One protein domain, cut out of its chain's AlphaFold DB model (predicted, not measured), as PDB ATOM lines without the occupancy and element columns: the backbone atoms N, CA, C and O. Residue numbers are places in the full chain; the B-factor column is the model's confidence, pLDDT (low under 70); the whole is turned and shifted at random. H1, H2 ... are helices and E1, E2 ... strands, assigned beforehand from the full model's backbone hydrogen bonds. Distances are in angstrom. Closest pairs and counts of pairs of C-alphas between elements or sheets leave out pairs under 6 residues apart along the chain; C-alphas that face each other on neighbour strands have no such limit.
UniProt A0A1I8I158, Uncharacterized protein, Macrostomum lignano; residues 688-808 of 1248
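What this domain is: This is residues 688 to 808 of the 1248 residues of an uncharacterized protein of Macrostomum lignano (UniProt A0A1I8I158). A twisted wall of three antiparallel strands, in the order E1, E2, E5, makes one side of the domain; H2 packs on it beside E5, and the short helix H1 packs on H2, away from the sheet. Across from E5, the long links 714 to 726 and 737 to 753 come side by side at residues 722 to 723 and 747 to 748, and the small hairpin of E3 and E4 lies at one far end of the longest axis. The printed part has 121 residues with two named helices and five named strands, in the order E1, E2, E3, E4, H1, H2, E5. The class is mixed, helices and strands, with under half of the residues in named elements. The whole is compact, with a radius of gyration of the C-alphas of 15.4 A and spans of 43 by 30 by 27 A.

Where its parts are: E1, residues 688 to 695, is 22.1 A long and begins with C-alpha 688 at (39.663, -4.684, 32.281). E2, residues 703 to 713, is 31.2 A long. E5, residues 795 to 805, is 26.9 A long, bends by 66 degrees at residue 800 and ends with C-alpha 805 at (58.552, -14.321, 49.318). H2, residues 767 to 779, is 18.0 A long and begins with C-alpha 767 at (50.120, -12.371, 54.783). H1, residues 754 to 760, is 9.9 A long. E3, residues 727 to 730, and E4, residues 733 to 736, are 9.2 A and 9.7 A long.

How they stand to each other: E2 is the inner strand of its sheet. E1 and E2 form an antiparallel hairpin at 170 degrees, with N 690 and O 710 within hydrogen-bond range at 2.8 A. E2 and E5 are antiparallel at 165 degrees, with N 798 and O 709 within hydrogen-bond range at 2.8 A. H2 is on the sheet through its residues 769 to 778, and its closest C-alphas to E5 are those of Glu 773 and Leu 803, 7.4 A apart. H1 is not on the sheet. H1 and H2 touch, opposite ways at a steep tilt of 50 degrees, their closest C-alphas being those of Glu 759 and Ala 768, 3.8 A apart. In both helices every O i to N i+4 pair is within hydrogen-bond range. E3 and E4 form an antiparallel hairpin at 152 degrees, with N 728 and O 735 within hydrogen-bond range at 2.8 A. E3 is apart from E2, and E4 is apart from E5.

The domain as a whole: The two C-alphas farthest apart, those of Leu 732 and Glu 784, are 46.4 A from each other. The printed part has no cut. The links from E2 to E3, from E4 to H1 and from H2 to E5 are long, with 13, 17 and 15 residues. Mean pLDDT of the printed part is 71.4; 41 residues are under 70, among them residues 696 to 702, 725 to 736 and 780 to 788.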
ATOM      1  N   ASN A 688      39.041  -4.100  33.466       73.00
ATOM      2  CA  ASN A 688      39.663  -4.684  32.281       73.00
ATOM      3  C   ASN A 688      41.168  -4.897  32.508       73.00
ATOM      4  O   ASN A 688      41.971  -3.987  32.295       73.00
ATOM      5  N   VAL A 689      41.549  -6.101  32.942       73.19
ATOM      6  CA  VAL A 689      42.957  -6.516  33.065       73.19
ATOM      7  C   VAL A 689      43.513  -6.835  31.676       73.19
ATOM      8  O   VAL A 689      43.023  -7.746  31.008       73.19
ATOM      9  N   GLN A 690      44.532  -6.084  31.259       76.75
ATOM     10  CA  GLN A 690      45.172  -6.175  29.946       76.75
ATOM     11  C   GLN A 690      46.316  -7.198  29.950       76.75
ATOM     12  O   GLN A 690      46.372  -8.063  29.077       76.75
ATOM     13  N   ALA A 691      47.202  -7.129  30.949       75.00
ATOM     14  CA  ALA A 691      48.376  -7.990  31.063       75.00
ATOM     15  C   ALA A 691      48.717  -8.311  32.525       75.00
ATOM     16  O   ALA A 691      48.448  -7.521  33.430       75.00
ATOM     17  N   ILE A 692      49.340  -9.473  32.728       73.75
ATOM     18  CA  ILE A 692      50.016  -9.870  33.967       73.75
ATOM     19  C   ILE A 692      51.302 -10.602  33.559       73.75
ATOM     20  O   ILE A 692      51.243 -11.493  32.704       73.75
ATOM     21  N   SER A 693      52.427 -10.259  34.178       71.75
ATOM     22  CA  SER A 693      53.718 -10.951  34.077       71.75
ATOM     23  C   SER A 693      54.098 -11.577  35.424       71.75
ATOM     24  O   SER A 693      53.716 -11.089  36.489       71.75
ATOM     25  N   LEU A 694      54.811 -12.704  35.371       72.44
ATOM     26  CA  LEU A 694      55.308 -13.435  36.538       72.44
ATOM     27  C   LEU A 694      56.572 -14.205  36.152       72.44
ATOM     28  O   LEU A 694      56.499 -15.143  35.351       72.44
ATOM     29  N   GLU A 695      57.697 -13.871  36.780       70.81
ATOM     30  CA  GLU A 695      58.944 -14.634  36.678       70.81
ATOM     31  C   GLU A 695      59.578 -14.873  38.068       70.81
ATOM     32  O   GLU A 695      59.322 -14.114  39.002       70.81
ATOM     33  N   PRO A 696      60.401 -15.924  38.245       66.62
ATOM     34  CA  PRO A 696      60.540 -17.075  37.354       66.62
ATOM     35  C   PRO A 696      59.250 -17.912  37.306       66.62
ATOM     36  O   PRO A 696      58.477 -17.972  38.260       66.62
ATOM     37  N   SER A 697      59.040 -18.638  36.204       53.81
ATOM     38  CA  SER A 697      57.864 -19.511  36.009       53.81
ATOM     39  C   SER A 697      57.788 -20.706  36.977       53.81
ATOM     40  O   SER A 697      56.769 -21.399  37.032       53.81
ATOM     41  N   VAL A 698      58.843 -20.938  37.766       52.84
ATOM     42  CA  VAL A 698      58.897 -21.886  38.883       52.84
ATOM     43  C   VAL A 698      59.200 -21.103  40.161       52.84
ATOM     44  O   VAL A 698      60.355 -20.801  40.452       52.84
ATOM     45  N   ILE A 699      58.156 -20.778  40.924       58.31
ATOM     46  CA  ILE A 699      58.273 -20.041  42.191       58.31
ATOM     47  C   ILE A 699      58.991 -20.907  43.238       58.31
ATOM     48  O   ILE A 699      58.554 -22.020  43.540       58.31
ATOM     49  N   THR A 700      60.060 -20.373  43.829       49.62
ATOM     50  CA  THR A 700      60.765 -20.945  44.987       49.62
ATOM     51  C   THR A 700      60.367 -20.233  46.283       49.62
ATOM     52  O   THR A 700      59.985 -19.064  46.273       49.62
ATOM     53  N   LEU A 701      60.412 -20.952  47.411       58.88
ATOM     54  CA  LEU A 701      60.009 -20.452  48.732       58.88
ATOM     55  C   LEU A 701      61.018 -20.904  49.808       58.88
ATOM     56  O   LEU A 701      61.126 -22.112  50.034       58.88
ATOM     57  N   PRO A 702      61.722 -19.984  50.502       64.62
ATOM     58  CA  PRO A 702      61.802 -18.548  50.213       64.62
ATOM     59  C   PRO A 702      62.430 -18.280  48.835       64.62
ATOM     60  O   PRO A 702      63.207 -19.094  48.332       64.62
ATOM     61  N   GLY A 703      62.101 -17.142  48.227       72.88
ATOM     62  CA  GLY A 703      62.585 -16.798  46.890       72.88
ATOM     63  C   GLY A 703      62.063 -15.454  46.392       72.88
ATOM     64  O   GLY A 703      61.044 -14.958  46.866       72.88
ATOM     65  N   ARG A 704      62.773 -14.866  45.426       75.31
ATOM     66  CA  ARG A 704      62.374 -13.621  44.762       75.31
ATOM     67  C   ARG A 704      61.536 -13.936  43.526       75.31
ATOM     68  O   ARG A 704      61.941 -14.767  42.715       75.31
ATOM     69  N   ILE A 705      60.414 -13.243  43.374       76.62
ATOM     70  CA  ILE A 705      59.624 -13.211  42.135       76.62
ATOM     71  C   ILE A 705      59.573 -11.785  41.594       76.62
ATOM     72  O   ILE A 705      59.686 -10.838  42.369       76.62
ATOM     73  N   THR A 706      59.367 -11.621  40.294       77.94
ATOM     74  CA  THR A 706      58.958 -10.361  39.664       77.94
ATOM     75  C   THR A 706      57.503 -10.453  39.219       77.94
ATOM     76  O   THR A 706      57.070 -11.474  38.683       77.94
ATOM     77  N   LEU A 707      56.747  -9.383  39.468       76.56
ATOM     78  CA  LEU A 707      55.363  -9.201  39.034       76.56
ATOM     79  C   LEU A 707      55.227  -7.884  38.273       76.56
ATOM     80  O   LEU A 707      55.660  -6.843  38.769       76.56
ATOM     81  N   GLY A 708      54.538  -7.930  37.139       78.00
ATOM     82  CA  GLY A 708      54.015  -6.758  36.443       78.00
ATOM     83  C   GLY A 708      52.523  -6.929  36.149       78.00
ATOM     84  O   GLY A 708      51.997  -8.046  36.078       78.00
ATOM     85  N   PHE A 709      51.810  -5.814  36.031       79.38
ATOM     86  CA  PHE A 709      50.354  -5.780  35.883       79.38
ATOM     87  C   PHE A 709      49.926  -4.556  35.073       79.38
ATOM     88  O   PHE A 709      50.370  -3.450  35.360       79.38
ATOM     89  N   ALA A 710      49.003  -4.726  34.127       78.25
ATOM     90  CA  ALA A 710      48.365  -3.614  33.426       78.25
ATOM     91  C   ALA A 710      46.843  -3.802  33.375       78.25
ATOM     92  O   ALA A 710      46.354  -4.861  32.967       78.25
ATOM     93  N   GLY A 711      46.072  -2.772  33.734       78.12
ATOM     94  CA  GLY A 711      44.609  -2.815  33.698       78.12
ATOM     95  C   GLY A 711      43.928  -1.447  33.805       78.12
ATOM     96  O   GLY A 711      44.496  -0.496  34.329       78.12
ATOM     97  N   LYS A 712      42.686  -1.352  33.315       76.50
ATOM     98  CA  LYS A 712      41.824  -0.161  33.439       76.50
ATOM     99  C   LYS A 712      40.600  -0.467  34.308       76.50
ATOM    100  O   LYS A 712      39.895  -1.443  34.045       76.50
ATOM    101  N   ILE A 713      40.305   0.395  35.276       73.75
ATOM    102  CA  ILE A 713      39.020   0.450  35.986       73.75
ATOM    103  C   ILE A 713      38.100   1.385  35.191       73.75
ATOM    104  O   ILE A 713      38.418   2.557  35.005       73.75
ATOM    105  N   GLN A 714      36.971   0.874  34.693       74.12
ATOM    106  CA  GLN A 714      36.066   1.623  33.805       74.12
ATOM    107  C   GLN A 714      34.916   2.322  34.538       74.12
ATOM    108  O   GLN A 714      34.329   3.267  34.009       74.12
ATOM    109  N   ARG A 715      34.563   1.856  35.740       73.94
ATOM    110  CA  ARG A 715      33.494   2.416  36.577       73.94
ATOM    111  C   ARG A 715      33.932   2.426  38.037       73.94
ATOM    112  O   ARG A 715      34.659   1.513  38.425       73.94
ATOM    113  N   PRO A 716      33.481   3.397  38.849       71.38
ATOM    114  CA  PRO A 716      33.679   3.309  40.282       71.38
ATOM    115  C   PRO A 716      32.908   2.111  40.837       71.38
ATOM    116  O   PRO A 716      31.778   1.849  40.413       71.38
ATOM    117  N   PHE A 717      33.514   1.389  41.775       69.75
ATOM    118  CA  PHE A 717      32.879   0.251  42.430       69.75
ATOM    119  C   PHE A 717      33.088   0.281  43.943       69.75
ATOM    120  O   PHE A 717      34.204   0.435  44.441       69.75
ATOM    121  N   ASP A 718      31.987   0.087  44.663       68.31
ATOM    122  CA  ASP A 718      31.984  -0.192  46.092       68.31
ATOM    123  C   ASP A 718      31.975  -1.704  46.322       68.31
ATOM    124  O   ASP A 718      31.176  -2.439  45.742       68.31
ATOM    125  N   ASN A 719      32.858  -2.141  47.213       64.81
ATOM    126  CA  ASN A 719      32.805  -3.412  47.929       64.81
ATOM    127  C   ASN A 719      32.530  -4.692  47.098       64.81
ATOM    128  O   ASN A 719      31.521  -5.375  47.272       64.81
ATOM    129  N   ILE A 720      33.460  -5.040  46.198       69.88
ATOM    130  CA  ILE A 720      33.420  -6.286  45.408       69.88
ATOM    131  C   ILE A 720      33.931  -7.488  46.222       69.88
ATOM    132  O   ILE A 720      34.980  -7.412  46.857       69.88
ATOM    133  N   ASP A 721      33.252  -8.633  46.104       74.25
ATOM    134  CA  ASP A 721      33.742  -9.938  46.563       74.25
ATOM    135  C   ASP A 721      34.664 -10.579  45.507       74.25
ATOM    136  O   ASP A 721      34.232 -10.931  44.403       74.25
ATOM    137  N   MET A 722      35.943 -10.781  45.832       74.81
ATOM    138  CA  MET A 722      36.925 -11.363  44.911       74.81
ATOM    139  C   MET A 722      36.998 -12.886  45.064       74.81
ATOM    140  O   MET A 722      37.465 -13.402  46.078       74.81
ATOM    141  N   LYS A 723      36.611 -13.642  44.031       76.25
ATOM    142  CA  LYS A 723      36.792 -15.103  44.000       76.25
ATOM    143  C   LYS A 723      38.023 -15.500  43.189       76.25
ATOM    144  O   LYS A 723      38.074 -15.255  41.986       76.25
ATOM    145  N   ILE A 724      38.968 -16.190  43.824       74.44
ATOM    146  CA  ILE A 724      40.147 -16.766  43.166       74.44
ATOM    147  C   ILE A 724      39.940 -18.275  42.990       74.44
ATOM    148  O   ILE A 724      39.533 -18.978  43.913       74.44
ATOM    149  N   GLU A 725      40.248 -18.800  41.803       67.44
ATOM    150  CA  GLU A 725      40.315 -20.242  41.552       67.44
ATOM    151  C   GLU A 725      41.696 -20.631  41.021       67.44
ATOM    152  O   GLU A 725      42.015 -20.449  39.848       67.44
ATOM    153  N   LEU A 726      42.522 -21.192  41.902       66.00
ATOM    154  CA  LEU A 726      43.861 -21.676  41.592       66.00
ATOM    155  C   LEU A 726      43.789 -23.146  41.170       66.00
ATOM    156  O   LEU A 726      43.326 -24.009  41.917       66.00
ATOM    157  N   VAL A 727      44.243 -23.441  39.954       63.34
ATOM    158  CA  VAL A 727      44.088 -24.754  39.312       63.34
ATOM    159  C   VAL A 727      45.438 -25.254  38.812       63.34
ATOM    160  O   VAL A 727      46.020 -24.689  37.888       63.34
ATOM    161  N   ARG A 728      45.919 -26.369  39.371       58.59
ATOM    162  CA  ARG A 728      47.081 -27.079  38.836       58.59
ATOM    163  C   ARG A 728      46.633 -27.937  37.656       58.59
ATOM    164  O   ARG A 728      45.926 -28.930  37.829       58.59
ATOM    165  N   LYS A 729      47.063 -27.572  36.450       47.78
ATOM    166  CA  LYS A 729      46.881 -28.399  35.254       47.78
ATOM    167  C   LYS A 729      47.770 -29.643  35.363       47.78
ATOM    168  O   LYS A 729      48.980 -29.527  35.541       47.78
ATOM    169  N   THR A 730      47.173 -30.827  35.284       51.22
ATOM    170  CA  THR A 730      47.869 -32.124  35.317       51.22
ATOM    171  C   THR A 730      47.467 -32.968  34.108       51.22
ATOM    172  O   THR A 730      46.476 -32.669  33.442       51.22
ATOM    173  N   TRP A 731      48.198 -34.052  33.836       40.00
ATOM    174  CA  TRP A 731      47.860 -34.984  32.750       40.00
ATOM    175  C   TRP A 731      46.524 -35.728  32.972       40.00
ATOM    176  O   TRP A 731      45.911 -36.183  32.012       40.00
ATOM    177  N   LEU A 732      46.044 -35.787  34.222       32.91
ATOM    178  CA  LEU A 732      44.727 -36.310  34.617       32.91
ATOM    179  C   LEU A 732      43.627 -35.229  34.640       32.91
ATOM    180  O   LEU A 732      42.487 -35.519  35.000       32.91
ATOM    181  N   GLY A 733      43.950 -33.985  34.267       56.34
ATOM    182  CA  GLY A 733      43.021 -32.857  34.218       56.34
ATOM    183  C   GLY A 733      43.355 -31.718  35.186       56.34
ATOM    184  O   GLY A 733      44.444 -31.631  35.761       56.34
ATOM    185  N   ASN A 734      42.397 -30.807  35.335       61.91
ATOM    186  CA  ASN A 734      42.520 -29.576  36.115       61.91
ATOM    187  C   ASN A 734      42.213 -29.822  37.602       61.91
ATOM    188  O   ASN A 734      41.051 -29.931  37.990       61.91
ATOM    189  N   VAL A 735      43.247 -29.872  38.445       64.19
ATOM    190  CA  VAL A 735      43.109 -30.065  39.896       64.19
ATOM    191  C   VAL A 735      43.009 -28.702  40.584       64.19
ATOM    192  O   VAL A 735      44.001 -27.980  40.682       64.19
ATOM    193  N   ARG A 736      41.815 -28.333  41.066       67.69
ATOM    194  CA  ARG A 736      41.622 -27.107  41.861       67.69
ATOM    195  C   ARG A 736      42.327 -27.246  43.217       67.69
ATOM    196  O   ARG A 736      42.082 -28.203  43.948       67.69
ATOM    197  N   ILE A 737      43.179 -26.282  43.552       74.06
ATOM    198  CA  ILE A 737      43.873 -26.185  44.840       74.06
ATOM    199  C   ILE A 737      42.855 -25.696  45.884       74.06
ATOM    200  O   ILE A 737      42.262 -24.635  45.668       74.06
ATOM    201  N   PRO A 738      42.599 -26.431  46.982       62.50
ATOM    202  CA  PRO A 738      41.606 -26.037  47.984       62.50
ATOM    203  C   PRO A 738      41.979 -24.719  48.677       62.50
ATOM    204  O   PRO A 738      43.149 -24.351  48.726       62.50
ATOM    205  N   CYS A 739      40.983 -24.025  49.229       76.44
ATOM    206  CA  CYS A 739      41.219 -22.916  50.152       76.44
ATOM    207  C   CYS A 739      41.649 -23.472  51.519       76.44
ATOM    208  O   CYS A 739      40.919 -24.269  52.113       76.44
ATOM    209  N   ILE A 740      42.824 -23.077  52.007       67.75
ATOM    210  CA  ILE A 740      43.395 -23.473  53.301       67.75
ATOM    211  C   ILE A 740      43.965 -22.206  53.949       67.75
ATOM    212  O   ILE A 740      44.813 -21.554  53.352       67.75
ATOM    213  N   PHE A 741      43.492 -21.844  55.148       70.50
ATOM    214  CA  PHE A 741      43.879 -20.609  55.861       70.50
ATOM    215  C   PHE A 741      43.832 -19.340  54.983       70.50
ATOM    216  O   PHE A 741      44.787 -18.573  54.950       70.50
ATOM    217  N   ASN A 742      42.736 -19.148  54.239       75.31
ATOM    218  CA  ASN A 742      42.557 -18.034  53.293       75.31
ATOM    219  C   ASN A 742      43.646 -17.940  52.198       75.31
ATOM    220  O   ASN A 742      43.878 -16.877  51.636       75.31
ATOM    221  N   ILE A 743      44.289 -19.062  51.854       71.00
ATOM    222  CA  ILE A 743      45.237 -19.192  50.739       71.00
ATOM    223  C   ILE A 743      44.769 -20.340  49.827       71.00
ATOM    224  O   ILE A 743      44.351 -21.396  50.300       71.00
ATOM    225  N   GLY A 744      44.821 -20.154  48.504       75.56
ATOM    226  CA  GLY A 744      44.321 -21.121  47.512       75.56
ATOM    227  C   GLY A 744      43.038 -20.649  46.821       75.56
ATOM    228  O   GLY A 744      42.852 -19.450  46.616       75.56
ATOM    229  N   SER A 745      42.153 -21.573  46.419       80.19
ATOM    230  CA  SER A 745      40.898 -21.221  45.719       80.19
ATOM    231  C   SER A 745      39.818 -20.698  46.670       80.19
ATOM    232  O   SER A 745      38.815 -21.372  46.923       80.19
ATOM    233  N   CYS A 746      40.068 -19.528  47.245       83.44
ATOM    234  CA  CYS A 746      39.222 -18.868  48.229       83.44
ATOM    235  C   CYS A 746      38.300 -17.813  47.592       83.44
ATOM    236  O   CYS A 746      38.559 -17.302  46.499       83.44
ATOM    237  N   SER A 747      37.242 -17.454  48.318       84.88
ATOM    238  CA  SER A 747      36.465 -16.239  48.070       84.88
ATOM    239  C   SER A 747      36.789 -15.236  49.172       84.88
ATOM    240  O   SER A 747      36.624 -15.559  50.346       84.88
ATOM    241  N   TYR A 748      37.239 -14.046  48.794       82.50
ATOM    242  CA  TYR A 748      37.578 -12.947  49.689       82.50
ATOM    243  C   TYR A 748      36.445 -11.915  49.617       82.50
ATOM    244  O   TYR A 748      36.404 -11.141  48.656       82.50
ATOM    245  N   PRO A 749      35.489 -11.927  50.562       78.88
ATOM    246  CA  PRO A 749      34.435 -10.928  50.578       78.88
ATOM    247  C   PRO A 749      35.015  -9.579  50.997       78.88
ATOM    248  O   PRO A 749      35.944  -9.562  51.804       78.88
ATOM    249  N   ASP A 750      34.461  -8.474  50.508       77.69
ATOM    250  CA  ASP A 750      34.951  -7.112  50.777       77.69
ATOM    251  C   ASP A 750      36.426  -6.895  50.361       77.69
ATOM    252  O   ASP A 750      37.361  -7.055  51.147       77.69
ATOM    253  N   LEU A 751      36.666  -6.556  49.090       75.69
ATOM    254  CA  LEU A 751      38.018  -6.294  48.578       75.69
ATOM    255  C   LEU A 751      38.669  -5.045  49.211       75.69
ATOM    256  O   LEU A 751      39.891  -5.014  49.356       75.69
ATOM    257  N   CYS A 752      37.874  -4.058  49.639       78.81
ATOM    258  CA  CYS A 752      38.361  -2.809  50.238       78.81
ATOM    259  C   CYS A 752      39.144  -3.054  51.539       78.81
ATOM    260  O   CYS A 752      40.228  -2.509  51.731       78.81
ATOM    261  N   ASN A 753      38.641  -3.932  52.407       82.50
ATOM    262  CA  ASN A 753      39.259  -4.306  53.678       82.50
ATOM    263  C   ASN A 753      40.167  -5.550  53.561       82.50
ATOM    264  O   ASN A 753      40.485  -6.192  54.567       82.50
ATOM    265  N   LEU A 754      40.565  -5.973  52.350       84.00
ATOM    266  CA  LEU A 754      41.373  -7.187  52.170       84.00
ATOM    267  C   LEU A 754      42.800  -7.042  52.714       84.00
ATOM    268  O   LEU A 754      43.214  -7.875  53.518       84.00
ATOM    269  N   LEU A 755      43.526  -5.984  52.338       83.38
ATOM    270  CA  LEU A 755      44.903  -5.763  52.808       83.38
ATOM    271  C   LEU A 755      44.952  -5.554  54.330       83.38
ATOM    272  O   LEU A 755      45.804  -6.127  55.006       83.38
ATOM    273  N   ASP A 756      43.974  -4.836  54.880       84.19
ATOM    274  CA  ASP A 756      43.821  -4.610  56.319       84.19
ATOM    275  C   ASP A 756      43.566  -5.897  57.114       84.19
ATOM    276  O   ASP A 756      44.057  -6.031  58.235       84.19
ATOM    277  N   ARG A 757      42.829  -6.869  56.557       85.25
ATOM    278  CA  ARG A 757      42.682  -8.200  57.174       85.25
ATOM    279  C   ARG A 757      43.934  -9.045  57.007       85.25
ATOM    280  O   ARG A 757      44.349  -9.669  57.973       85.25
ATOM    281  N   MET A 758      44.572  -9.029  55.836       84.12
ATOM    282  CA  MET A 758      45.838  -9.741  55.618       84.12
ATOM    283  C   MET A 758      46.940  -9.278  56.583       84.12
ATOM    284  O   MET A 758      47.760 -10.095  56.992       84.12
ATOM    285  N   GLU A 759      46.942  -8.006  56.979       84.25
ATOM    286  CA  GLU A 759      47.848  -7.448  57.987       84.25
ATOM    287  C   GLU A 759      47.413  -7.740  59.432       84.25
ATOM    288  O   GLU A 759      48.245  -8.086  60.266       84.25
ATOM    289  N   ARG A 760      46.113  -7.648  59.737       85.88
ATOM    290  CA  ARG A 760      45.570  -7.826  61.097       85.88
ATOM    291  C   ARG A 760      45.451  -9.285  61.541       85.88
ATOM    292  O   ARG A 760      45.569  -9.569  62.730       85.88
ATOM    293  N   GLU A 761      45.151 -10.187  60.614       83.50
ATOM    294  CA  GLU A 761      44.898 -11.612  60.871       83.50
ATOM    295  C   GLU A 761      46.123 -12.499  60.578       83.50
ATOM    296  O   GLU A 761      46.082 -13.689  60.883       83.50
ATOM    297  N   ASP A 762      47.171 -11.919  59.970       81.06
ATOM    298  CA  ASP A 762      48.436 -12.528  59.526       81.06
ATOM    299  C   ASP A 762      48.352 -14.038  59.236       81.06
ATOM    300  O   ASP A 762      48.874 -14.891  59.964       81.06
ATOM    301  N   TRP A 763      47.639 -14.373  58.161       80.19
ATOM    302  CA  TRP A 763      47.321 -15.731  57.750       80.19
ATOM    303  C   TRP A 763      48.597 -16.570  57.613       80.19
ATOM    304  O   TRP A 763      49.388 -16.429  56.678       80.19
ATOM    305  N   VAL A 764      48.775 -17.462  58.590       68.75
ATOM    306  CA  VAL A 764      49.946 -18.334  58.771       68.75
ATOM    307  C   VAL A 764      51.290 -17.586  58.908       68.75
ATOM    308  O   VAL A 764      52.330 -18.140  58.565       68.75
ATOM    309  N   GLY A 765      51.316 -16.357  59.433       74.00
ATOM    310  CA  GLY A 765      52.573 -15.629  59.674       74.00
ATOM    311  C   GLY A 765      53.287 -15.168  58.395       74.00
ATOM    312  O   GLY A 765      54.518 -15.128  58.350       74.00
ATOM    313  N   ILE A 766      52.522 -14.935  57.324       73.00
ATOM    314  CA  ILE A 766      53.008 -14.587  55.981       73.00
ATOM    315  C   ILE A 766      52.256 -13.379  55.413       73.00
ATOM    316  O   ILE A 766      52.879 -12.508  54.794       73.00
ATOM    317  N   SER A 767      50.924 -13.330  55.544       79.00
ATOM    318  CA  SER A 767      50.120 -12.371  54.783       79.00
ATOM    319  C   SER A 767      50.336 -10.922  55.205       79.00
ATOM    320  O   SER A 767      50.174 -10.050  54.355       79.00
ATOM    321  N   ALA A 768      50.753 -10.649  56.445       81.31
ATOM    322  CA  ALA A 768      50.989  -9.276  56.887       81.31
ATOM    323  C   ALA A 768      52.190  -8.640  56.183       81.31
ATOM    324  O   ALA A 768      52.111  -7.502  55.717       81.31
ATOM    325  N   ARG A 769      53.275  -9.401  56.001       80.44
ATOM    326  CA  ARG A 769      54.436  -8.937  55.231       80.44
ATOM    327  C   ARG A 769      54.084  -8.713  53.760       80.44
ATOM    328  O   ARG A 769      54.457  -7.688  53.196       80.44
ATOM    329  N   ILE A 770      53.328  -9.634  53.159       78.19
ATOM    330  CA  ILE A 770      52.880  -9.503  51.764       78.19
ATOM    331  C   ILE A 770      51.946  -8.291  51.600       78.19
ATOM    332  O   ILE A 770      52.093  -7.541  50.639       78.19
ATOM    333  N   ALA A 771      51.031  -8.042  52.542       82.62
ATOM    334  CA  ALA A 771      50.154  -6.871  52.516       82.62
ATOM    335  C   ALA A 771      50.934  -5.549  52.626       82.62
ATOM    336  O   ALA A 771      50.618  -4.596  51.912       82.62
ATOM    337  N   ALA A 772      51.978  -5.498  53.460       81.56
ATOM    338  CA  ALA A 772      52.854  -4.335  53.576       81.56
ATOM    339  C   ALA A 772      53.635  -4.057  52.275       81.56
ATOM    340  O   ALA A 772      53.633  -2.920  51.800       81.56
ATOM    341  N   GLU A 773      54.239  -5.082  51.661       79.06
ATOM    342  CA  GLU A 773      54.942  -4.945  50.374       79.06
ATOM    343  C   GLU A 773      53.965  -4.545  49.240       79.06
ATOM    344  O   GLU A 773      54.275  -3.659  48.442       79.06
ATOM    345  N   ILE A 774      52.730  -5.072  49.220       77.94
ATOM    346  CA  ILE A 774      51.683  -4.653  48.265       77.94
ATOM    347  C   ILE A 774      51.249  -3.195  48.482       77.94
ATOM    348  O   ILE A 774      51.116  -2.460  47.502       77.94
ATOM    349  N   ARG A 775      51.061  -2.725  49.727       77.12
ATOM    350  CA  ARG A 775      50.747  -1.302  49.969       77.12
ATOM    351  C   ARG A 775      51.886  -0.380  49.528       77.12
ATOM    352  O   ARG A 775      51.599   0.695  49.011       77.12
ATOM    353  N   GLN A 776      53.149  -0.793  49.663       76.88
ATOM    354  CA  GLN A 776      54.287  -0.032  49.129       76.88
ATOM    355  C   GLN A 776      54.286   0.018  47.594       76.88
ATOM    356  O   GLN A 776      54.554   1.078  47.032       76.88
ATOM    357  N   LEU A 777      53.923  -1.073  46.910       71.81
ATOM    358  CA  LEU A 777      53.746  -1.063  45.453       71.81
ATOM    359  C   LEU A 777      52.617  -0.117  45.018       71.81
ATOM    360  O   LEU A 777      52.842   0.709  44.135       71.81
ATOM    361  N   ILE A 778      51.447  -0.173  45.663       72.44
ATOM    362  CA  ILE A 778      50.313   0.720  45.359       72.44
ATOM    363  C   ILE A 778      50.690   2.187  45.619       72.44
ATOM    364  O   ILE A 778      50.440   3.038  44.775       72.44
ATOM    365  N   ALA A 779      51.365   2.484  46.735       70.25
ATOM    366  CA  ALA A 779      51.852   3.830  47.045       70.25
ATOM    367  C   ALA A 779      52.971   4.324  46.104       70.25
ATOM    368  O   ALA A 779      53.257   5.517  46.080       70.25
ATOM    369  N   SER A 780      53.604   3.433  45.329       67.31
ATOM    370  CA  SER A 780      54.615   3.793  44.323       67.31
ATOM    371  C   SER A 780      54.037   4.137  42.943       67.31
ATOM    372  O   SER A 780      54.795   4.555  42.067       67.31
ATOM    373  N   VAL A 781      52.722   3.974  42.743       66.25
ATOM    374  CA  VAL A 781      52.018   4.351  41.509       66.25
ATOM    375  C   VAL A 781      51.092   5.526  41.800       66.25
ATOM    376  O   VAL A 781      50.069   5.380  42.469       66.25
ATOM    377  N   ASP A 782      51.463   6.698  41.288       54.12
ATOM    378  CA  ASP A 782      50.816   7.971  41.610       54.12
ATOM    379  C   ASP A 782      49.438   8.098  40.931       54.12
ATOM    380  O   ASP A 782      49.287   8.620  39.827       54.12
ATOM    381  N   SER A 783      48.423   7.522  41.580       55.53
ATOM    382  CA  SER A 783      47.028   7.547  41.147       55.53
ATOM    383  C   SER A 783      46.093   7.648  42.359       55.53
ATOM    384  O   SER A 783      45.869   6.686  43.096       55.53
ATOM    385  N   GLU A 784      45.511   8.834  42.564       55.41
ATOM    386  CA  GLU A 784      44.646   9.142  43.718       55.41
ATOM    387  C   GLU A 784      43.439   8.184  43.840       55.41
ATOM    388  O   GLU A 784      42.935   7.935  44.934       55.41
ATOM    389  N   GLY A 785      43.006   7.586  42.722       56.91
ATOM    390  CA  GLY A 785      41.863   6.673  42.645       56.91
ATOM    391  C   GLY A 785      42.046   5.283  43.269       56.91
ATOM    392  O   GLY A 785      41.054   4.557  43.351       56.91
ATOM    393  N   LEU A 786      43.261   4.897  43.698       59.53
ATOM    394  CA  LEU A 786      43.531   3.583  44.311       59.53
ATOM    395  C   LEU A 786      43.732   3.592  45.838       59.53
ATOM    396  O   LEU A 786      43.801   2.519  46.438       59.53
ATOM    397  N   GLN A 787      43.826   4.763  46.478       61.22
ATOM    398  CA  GLN A 787      44.160   4.862  47.910       61.22
ATOM    399  C   GLN A 787      42.943   4.854  48.853       61.22
ATOM    400  O   GLN A 787      43.113   4.695  50.061       61.22
ATOM    401  N   ALA A 788      41.720   4.990  48.330       63.03
ATOM    402  CA  ALA A 788      40.482   4.948  49.110       63.03
ATOM    403  C   ALA A 788      39.336   4.285  48.326       63.03
ATOM    404  O   ALA A 788      39.227   4.462  47.114       63.03
ATOM    405  N   CYS A 789      38.456   3.560  49.027       70.81
ATOM    406  CA  CYS A 789      37.185   3.090  48.465       70.81
ATOM    407  C   CYS A 789      36.078   4.160  48.607       70.81
ATOM    408  O   CYS A 789      36.040   4.825  49.646       70.81
ATOM    409  N   PRO A 790      35.145   4.292  47.640       67.69
ATOM    410  CA  PRO A 790      35.082   3.591  46.351       67.69
ATOM    411  C   PRO A 790      36.250   3.921  45.418       67.69
ATOM    412  O   PRO A 790      36.561   5.092  45.184       67.69
ATOM    413  N   TYR A 791      36.833   2.871  44.830       72.69
ATOM    414  CA  TYR A 791      37.872   2.999  43.811       72.69
ATOM    415  C   TYR A 791      37.345   3.815  42.634       72.69
ATOM    416  O   TYR A 791      36.241   3.557  42.152       72.69
ATOM    417  N   GLN A 792      38.119   4.791  42.165       74.94
ATOM    418  CA  GLN A 792      37.724   5.635  41.033       74.94
ATOM    419  C   GLN A 792      38.200   5.043  39.696       74.94
ATOM    420  O   GLN A 792      39.148   4.254  39.681       74.94
ATOM    421  N   PRO A 793      37.575   5.408  38.556       74.62
ATOM    422  CA  PRO A 793      38.075   5.039  37.235       74.62
ATOM    423  C   PRO A 793      39.523   5.503  37.043       74.62
ATOM    424  O   PRO A 793      39.813   6.699  37.069       74.62
ATOM    425  N   ALA A 794      40.424   4.542  36.868       69.69
ATOM    426  CA  ALA A 794      41.865   4.745  36.816       69.69
ATOM    427  C   ALA A 794      42.510   3.723  35.873       69.69
ATOM    428  O   ALA A 794      42.011   2.606  35.701       69.69
ATOM    429  N   GLU A 795      43.637   4.096  35.275       71.44
ATOM    430  CA  GLU A 795      44.509   3.181  34.545       71.44
ATOM    431  C   GLU A 795      45.727   2.868  35.412       71.44
ATOM    432  O   GLU A 795      46.386   3.774  35.917       71.44
ATOM    433  N   LEU A 796      45.972   1.577  35.625       69.31
ATOM    434  CA  LEU A 796      46.982   1.058  36.533       69.31
ATOM    435  C   LEU A 796      47.976   0.218  35.737       69.31
ATOM    436  O   LEU A 796      47.654  -0.891  35.304       69.31
ATOM    437  N   GLU A 797      49.183   0.751  35.575       73.00
ATOM    438  CA  GLU A 797      50.324   0.060  34.985       73.00
ATOM    439  C   GLU A 797      51.442  -0.051  36.029       73.00
ATOM    440  O   GLU A 797      51.948   0.942  36.550       73.00
ATOM    441  N   ILE A 798      51.793  -1.288  36.363       73.50
ATOM    442  CA  ILE A 798      52.847  -1.663  37.297       73.50
ATOM    443  C   ILE A 798      53.898  -2.402  36.471       73.50
ATOM    444  O   ILE A 798      53.706  -3.568  36.121       73.50
ATOM    445  N   ALA A 799      54.993  -1.713  36.144       69.50
ATOM    446  CA  ALA A 799      56.174  -2.326  35.535       69.50
ATOM    447  C   ALA A 799      56.745  -3.437  36.437       69.50
ATOM    448  O   ALA A 799      56.509  -3.418  37.644       69.50
ATOM    449  N   ASP A 800      57.514  -4.377  35.881       76.50
ATOM    450  CA  ASP A 800      57.991  -5.555  36.617       76.50
ATOM    451  C   ASP A 800      58.777  -5.185  37.894       76.50
ATOM    452  O   ASP A 800      59.917  -4.712  37.856       76.50
ATOM    453  N   ARG A 801      58.159  -5.414  39.060       72.75
ATOM    454  CA  ARG A 801      58.737  -5.178  40.389       72.75
ATOM    455  C   ARG A 801      58.999  -6.496  41.098       72.75
ATOM    456  O   ARG A 801      58.196  -7.423  41.026       72.75
ATOM    457  N   SER A 802      60.113  -6.571  41.821       77.94
ATOM    458  CA  SER A 802      60.457  -7.748  42.616       77.94
ATOM    459  C   SER A 802      59.806  -7.740  44.001       77.94
ATOM    460  O   SER A 802      59.859  -6.724  44.692       77.94
ATOM    461  N   LEU A 803      59.283  -8.895  44.416       73.50
ATOM    462  CA  LEU A 803      58.794  -9.207  45.762       73.50
ATOM    463  C   LEU A 803      59.611 -10.366  46.352       73.50
ATOM    464  O   LEU A 803      59.940 -11.319  45.637       73.50
ATOM    465  N   ASP A 804      59.909 -10.309  47.652       75.38
ATOM    466  CA  ASP A 804      60.716 -11.320  48.349       75.38
ATOM    467  C   ASP A 804      59.827 -12.223  49.215       75.38
ATOM    468  O   ASP A 804      59.460 -11.894  50.345       75.38
ATOM    469  N   LEU A 805      59.486 -13.398  48.682       74.62
ATOM    470  CA  LEU A 805      58.552 -14.321  49.318       74.62
ATOM    471  C   LEU A 805      59.161 -14.957  50.584       74.62
ATOM    472  O   LEU A 805      60.243 -15.557  50.512       74.62
ATOM    473  N   PRO A 806      58.467 -14.897  51.739       71.06
ATOM    474  CA  PRO A 806      58.952 -15.483  52.983       71.06
ATOM    475  C   PRO A 806      58.978 -17.019  52.937       71.06
ATOM    476  O   PRO A 806      58.263 -17.670  52.174       71.06
ATOM    477  N   GLY A 807      59.812 -17.611  53.794       66.56
ATOM    478  CA  GLY A 807      59.901 -19.064  53.944       66.56
ATOM    479  C   GLY A 807      58.639 -19.656  54.576       66.56
ATOM    480  O   GLY A 807      58.035 -19.058  55.463       66.56
ATOM    481  N   ILE A 808      58.253 -20.855  54.134       64.25
ATOM    482  CA  ILE A 808      57.045 -21.541  54.613       64.25
ATOM    483  C   ILE A 808      57.229 -21.984  56.083       64.25
ATOM    484  O   ILE A 808      58.171 -22.730  56.365       64.25
TER     485      ILE A 808